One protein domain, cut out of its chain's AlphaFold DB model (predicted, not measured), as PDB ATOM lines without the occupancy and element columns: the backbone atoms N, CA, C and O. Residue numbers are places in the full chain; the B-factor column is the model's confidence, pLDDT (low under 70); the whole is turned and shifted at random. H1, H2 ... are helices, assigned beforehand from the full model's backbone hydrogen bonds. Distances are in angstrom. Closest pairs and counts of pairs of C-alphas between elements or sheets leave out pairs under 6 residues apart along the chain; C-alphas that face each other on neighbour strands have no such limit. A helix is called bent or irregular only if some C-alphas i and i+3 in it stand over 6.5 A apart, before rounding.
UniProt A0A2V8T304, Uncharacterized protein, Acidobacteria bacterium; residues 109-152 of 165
ATOM      1  N   GLU A 109      15.983  11.248 -28.657       94.94
ATOM      2  CA  GLU A 109      15.769   9.979 -27.958       94.94
ATOM      3  C   GLU A 109      14.635  10.083 -26.935       94.94
ATOM      4  O   GLU A 109      13.750   9.227 -26.913       94.94
ATOM      5  N   LEU A 110      14.607  11.149 -26.124       91.50
ATOM      6  CA  LEU A 110      13.520  11.371 -25.170       91.50
ATOM      7  C   LEU A 110      12.178  11.543 -25.892       91.50
ATOM      8  O   LEU A 110      11.181  10.945 -25.492       91.50
ATOM      9  N   ILE A 111      12.146  12.320 -26.979       91.94
ATOM     10  CA  ILE A 111      10.930  12.515 -27.782       91.94
ATOM     11  C   ILE A 111      10.443  11.180 -28.360       91.94
ATOM     12  O   ILE A 111       9.243  10.903 -28.330       91.94
ATOM     13  N   ALA A 112      11.352  10.351 -28.880       94.00
ATOM     14  CA  ALA A 112      11.015   9.031 -29.403       94.00
ATOM     15  C   ALA A 112      10.446   8.117 -28.305       94.00
ATOM     16  O   ALA A 112       9.371   7.547 -28.491       94.00
ATOM     17  N   SER A 113      11.104   8.067 -27.143       92.88
ATOM     18  CA  SER A 113      10.664   7.292 -25.977       92.88
ATOM     19  C   SER A 113       9.270   7.710 -25.496       92.88
ATOM     20  O   SER A 113       8.392   6.869 -25.313       92.88
ATOM     21  N   LEU A 114       9.004   9.018 -25.385       91.31
ATOM     22  CA  LEU A 114       7.682   9.520 -25.000       91.31
ATOM     23  C   LEU A 114       6.601   9.154 -26.022       91.31
ATOM     24  O   LEU A 114       5.488   8.801 -25.636       91.31
ATOM     25  N   ARG A 115       6.902   9.215 -27.325       91.25
ATOM     26  CA  ARG A 115       5.954   8.805 -28.374       91.25
ATOM     27  C   ARG A 115       5.633   7.317 -28.293       91.25
ATOM     28  O   ARG A 115       4.463   6.954 -28.394       91.25
ATOM     29  N   GLU A 116       6.642   6.479 -28.085       94.56
ATOM     30  CA  GLU A 116       6.461   5.037 -27.922       94.56
ATOM     31  C   GLU A 116       5.637   4.716 -26.669       94.56
ATOM     32  O   GLU A 116       4.648   3.987 -26.756       94.56
ATOM     33  N   ALA A 117       5.974   5.330 -25.532       91.81
ATOM     34  CA  ALA A 117       5.244   5.163 -24.280       91.81
ATOM     35  C   ALA A 117       3.770   5.584 -24.407       91.81
ATOM     36  O   ALA A 117       2.884   4.884 -23.913       91.81
ATOM     37  N   LYS A 118       3.485   6.690 -25.110       91.12
ATOM     38  CA  LYS A 118       2.109   7.134 -25.389       91.12
ATOM     39  C   LYS A 118       1.372   6.161 -26.307       91.12
ATOM     40  O   LYS A 118       0.232   5.805 -26.020       91.12
ATOM     41  N   ALA A 119       2.015   5.679 -27.372       92.06
ATOM     42  CA  ALA A 119       1.421   4.676 -28.255       92.06
ATOM     43  C   ALA A 119       1.098   3.373 -27.503       92.06
ATOM     44  O   ALA A 119       0.059   2.757 -27.735       92.06
ATOM     45  N   ASP A 120       1.963   2.967 -26.577       94.00
ATOM     46  CA  ASP A 120       1.732   1.804 -25.732       94.00
ATOM     47  C   ASP A 120       0.583   1.998 -24.738       94.00
ATOM     48  O   ASP A 120      -0.274   1.123 -24.595       94.00
ATOM     49  N   LEU A 121       0.521   3.165 -24.096       89.88
ATOM     50  CA  LEU A 121      -0.593   3.537 -23.232       89.88
ATOM     51  C   LEU A 121      -1.925   3.505 -23.996       89.88
ATOM     52  O   LEU A 121      -2.895   2.940 -23.492       89.88
ATOM     53  N   HIS A 122      -1.959   4.040 -25.220       90.12
ATOM     54  CA  HIS A 122      -3.144   3.995 -26.077       90.12
ATOM     55  C   HIS A 122      -3.560   2.553 -26.391       90.12
ATOM     56  O   HIS A 122      -4.712   2.205 -26.146       90.12
ATOM     57  N   ARG A 123      -2.633   1.681 -26.819       93.94
ATOM     58  CA  ARG A 123      -2.940   0.257 -27.072       93.94
ATOM     59  C   ARG A 123      -3.497  -0.444 -25.834       93.94
ATOM     60  O   ARG A 123      -4.482  -1.176 -25.925       93.94
ATOM     61  N   ARG A 124      -2.899  -0.202 -24.661       93.19
ATOM     62  CA  ARG A 124      -3.393  -0.748 -23.386       93.19
ATOM     63  C   ARG A 124      -4.817  -0.282 -23.096       93.19
ATOM     64  O   ARG A 124      -5.650  -1.100 -22.727       93.19
ATOM     65  N   ARG A 125      -5.108   1.006 -23.302       90.56
ATOM     66  CA  ARG A 125      -6.440   1.595 -23.090       90.56
ATOM     67  C   ARG A 125      -7.478   1.101 -24.092       90.56
ATOM     68  O   ARG A 125      -8.621   0.859 -23.712       90.56
ATOM     69  N   GLU A 126      -7.096   0.920 -25.350       92.62
ATOM     70  CA  GLU A 126      -7.959   0.347 -26.385       92.62
ATOM     71  C   GLU A 126      -8.420  -1.061 -25.999       92.62
ATOM     72  O   GLU A 126      -9.618  -1.345 -26.098       92.62
ATOM     73  N   GLY A 127      -7.508  -1.879 -25.465       94.44
ATOM     74  CA  GLY A 127      -7.774  -3.245 -25.009       94.44
ATOM     75  C   GLY A 127      -8.592  -3.378 -23.719       94.44
ATOM     76  O   GLY A 127      -8.977  -4.494 -23.375       94.44
ATOM     77  N   LEU A 128      -8.884  -2.282 -23.008       95.69
ATOM     78  CA  LEU A 128      -9.692  -2.332 -21.787       95.69
ATOM     79  C   LEU A 128     -11.147  -2.703 -22.074       95.69
ATOM     80  O   LEU A 128     -11.748  -2.268 -23.068       95.69
ATOM     81  N   LEU A 129     -11.745  -3.436 -21.137       96.19
ATOM     82  CA  LEU A 129     -13.163  -3.761 -21.162       96.19
ATOM     83  C   LEU A 129     -14.002  -2.486 -21.023       96.19
ATOM     84  O   LEU A 129     -13.607  -1.518 -20.370       96.19
ATOM     85  N   LEU A 130     -15.219  -2.508 -21.574       93.00
ATOM     86  CA  LEU A 130     -16.143  -1.373 -21.477       93.00
ATOM     87  C   LEU A 130     -16.373  -0.943 -20.019       93.00
ATOM     88  O   LEU A 130     -16.381   0.250 -19.739       93.00
ATOM     89  N   ARG A 131     -16.476  -1.898 -19.083       93.06
ATOM     90  CA  ARG A 131     -16.638  -1.616 -17.644       93.06
ATOM     91  C   ARG A 131     -15.498  -0.773 -17.064       93.06
ATOM     92  O   ARG A 131     -15.737   0.129 -16.271       93.06
ATOM     93  N   GLU A 132     -14.261  -1.020 -17.494       93.50
ATOM     94  CA  GLU A 132     -13.077  -0.299 -17.014       93.50
ATOM     95  C   GLU A 132     -13.053   1.117 -17.593       93.50
ATOM     96  O   GLU A 132     -12.806   2.087 -16.880       93.50
ATOM     97  N   LYS A 133     -13.421   1.254 -18.871       91.69
ATOM     98  CA  LYS A 133     -13.586   2.561 -19.517       91.69
ATOM     99  C   LYS A 133     -14.686   3.387 -18.837       91.69
ATOM    100  O   LYS A 133     -14.482   4.569 -18.570       91.69
ATOM    101  N   VAL A 134     -15.821   2.769 -18.495       91.00
ATOM    102  CA  VAL A 134     -16.912   3.420 -17.746       91.00
ATOM    103  C   VAL A 134     -16.456   3.822 -16.343       91.00
ATOM    104  O   VAL A 134     -16.749   4.938 -15.917       91.00
ATOM    105  N   ARG A 135     -15.685   2.976 -15.646       91.31
ATOM    106  CA  ARG A 135     -15.106   3.308 -14.334       91.31
ATOM    107  C   ARG A 135     -14.307   4.612 -14.385       91.31
ATOM    108  O   ARG A 135     -14.564   5.485 -13.561       91.31
ATOM    109  N   PHE A 136     -13.438   4.793 -15.382       89.75
ATOM    110  CA  PHE A 136     -12.671   6.037 -15.533       89.75
ATOM    111  C   PHE A 136     -13.548   7.273 -15.747       89.75
ATOM    112  O   PHE A 136     -13.278   8.321 -15.165       89.75
ATOM    113  N   VAL A 137     -14.614   7.161 -16.545       88.00
ATOM    114  CA  VAL A 137     -15.554   8.273 -16.758       88.00
ATOM    115  C   VAL A 137     -16.258   8.652 -15.454       88.00
ATOM    116  O   VAL A 137     -16.378   9.839 -15.150       88.00
ATOM    117  N   LEU A 138     -16.676   7.670 -14.649       88.81
ATOM    118  CA  LEU A 138     -17.301   7.938 -13.350       88.81
ATOM    119  C   LEU A 138     -16.319   8.545 -12.344       88.81
ATOM    120  O   LEU A 138     -16.703   9.426 -11.577       88.81
ATOM    121  N   ASP A 139     -15.060   8.110 -12.345       90.12
ATOM    122  CA  ASP A 139     -14.034   8.689 -11.477       90.12
ATOM    123  C   ASP A 139     -13.750  10.148 -11.857       90.12
ATOM    124  O   ASP A 139     -13.742  11.020 -10.985       90.12
ATOM    125  N   LEU A 140     -13.648  10.455 -13.156       87.75
ATOM    126  CA  LEU A 140     -13.556  11.837 -13.641       87.75
ATOM    127  C   LEU A 140     -14.792  12.663 -13.266       87.75
ATOM    128  O   LEU A 140     -14.647  13.797 -12.805       87.75
ATOM    129  N   GLN A 141     -15.999  12.102 -13.403       87.31
ATOM    130  CA  GLN A 141     -17.236  12.770 -12.993       87.31
ATOM    131  C   GLN A 141     -17.199  13.122 -11.501       87.31
ATOM    132  O   GLN A 141     -17.516  14.252 -11.142       87.31
ATOM    133  N   ARG A 142     -16.767  12.197 -10.634       88.12
ATOM    134  CA  ARG A 142     -16.647  12.430  -9.183       88.12
ATOM    135  C   ARG A 142     -15.644  13.528  -8.849       88.12
ATOM    136  O   ARG A 142     -15.930  14.347  -7.982       88.12
ATOM    137  N   ILE A 143     -14.505  13.560  -9.540       89.31
ATOM    138  CA  ILE A 143     -13.482  14.601  -9.364       89.31
ATOM    139  C   ILE A 143     -14.031  15.974  -9.777       89.31
ATOM    140  O   ILE A 143     -13.837  16.958  -9.066       89.31
ATOM    141  N   CYS A 144     -14.742  16.048 -10.905       88.38
ATOM    142  CA  CYS A 144     -15.215  17.318 -11.463       88.38
ATOM    143  C   CYS A 144     -16.495  17.843 -10.795       88.38
ATOM    144  O   CYS A 144     -16.741  19.052 -10.799       88.38
ATOM    145  N   LEU A 145     -17.316  16.962 -10.218       90.62
ATOM    146  CA  LEU A 145     -18.641  17.294  -9.691       90.62
ATOM    147  C   LEU A 145     -18.640  18.471  -8.693       90.62
ATOM    148  O   LEU A 145     -19.444  19.386  -8.893       90.62
ATOM    149  N   PRO A 146     -17.760  18.522  -7.667       91.56
ATOM    150  CA  PRO A 146     -17.772  19.620  -6.700       91.56
ATOM    151  C   PRO A 146     -17.430  20.972  -7.335       91.56
ATOM    152  O   PRO A 146     -17.920  22.005  -6.885       91.56
ATOM    153  N   LEU A 147     -16.592  20.976  -8.377       89.44
ATOM    154  CA  LEU A 147     -16.218  22.191  -9.101       89.44
ATOM    155  C   LEU A 147     -17.388  22.701  -9.945       89.44
ATOM    156  O   LEU A 147     -17.733  23.879  -9.864       89.44
ATOM    157  N   LEU A 148     -18.046  21.807 -10.689       90.50
ATOM    158  CA  LEU A 148     -19.189  22.160 -11.534       90.50
ATOM    159  C   LEU A 148     -20.359  22.716 -10.713       90.50
ATOM    160  O   LEU A 148     -20.903  23.760 -11.064       90.50
ATOM    161  N   GLN A 149     -20.692  22.074  -9.588       92.62
ATOM    162  CA  GLN A 149     -21.780  22.510  -8.701       92.62
ATOM    163  C   GLN A 149     -21.565  23.909  -8.108       92.62
ATOM    164  O   GLN A 149     -22.537  24.614  -7.848       92.62
ATOM    165  N   ARG A 150     -20.307  24.315  -7.887       93.75
ATOM    166  CA  ARG A 150     -19.968  25.654  -7.376       93.75
ATOM    167  C   ARG A 150     -20.133  26.746  -8.426       93.75
ATOM    168  O   ARG A 150     -20.421  27.880  -8.066       93.75
ATOM    169  N   GLN A 151     -19.918  26.420  -9.699       91.88
ATOM    170  CA  GLN A 151     -19.953  27.396 -10.787       91.88
ATOM    171  C   GLN A 151     -21.361  27.587 -11.350       91.88
ATOM    172  O   GLN A 151     -21.726  28.704 -11.712       91.88
ATOM    173  N   ARG A 152     -22.154  26.510 -11.451       93.50
ATOM    174  CA  ARG A 152     -23.502  26.561 -12.032       93.50
ATOM    175  C   ARG A 152     -24.377  25.364 -11.642       93.50
ATOM    176  O   ARG A 152     -23.860  24.319 -11.247       93.50
TER     177      ARG A 152
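This is residues 109 to 152 of the 165 residues of an uncharacterized protein of Acidobacteria bacterium (UniProt A0A2V8T304). Two long helices, H1 and H2, form an open V, joined at its corner by a tight link of three residues, with no third part filling the space between the arms. The second arm, H2, has a kink near residue 145, toward its far end. The printed part has 44 residues with two named helices, H1 then H2 along the chain, and no named strand; the class is all helix. It is extended, with a radius of gyration of the C-alphas of 15.5 A, and flat, with C-alphas spanning 45 by 26 by 10 A.

H1 runs from residue 109 to 126, 25.7 A from first to last C-alpha, beginning at C-alpha 109 at (15.769, 9.979, -27.958) and ending at C-alpha 126 at (-7.959, 0.347, -26.385). Residues 127 to 129 make the link. H2, the longest helix with 22 residues, runs from residue 130 to 151, 30.9 A from first to last C-alpha, and ends at C-alpha 151 at (-19.953, 27.396, -10.787).

H1 and H2 are only just apart, their closest C-alphas being 8.0 A from each other. Residues 109 to 124, which belong to H1, stand free. Residues 134 to 152, of which 134 to 151 belong to H2, also stand free. H2 is irregular, with C-alphas 143 and 146 7.1 A apart, and its kink near residue 145 is 42 degrees. In H1 every O i to N i+4 pair is within hydrogen-bond range; in H2 16 of 18 are.

The two C-alphas farthest apart are those of Glu 109 and Arg 152, at 45.5 A. The printed part has no cut, and the link from H1 to H2 is tight. The mean pLDDT of the printed part is 91.7, and no printed residue is under 70.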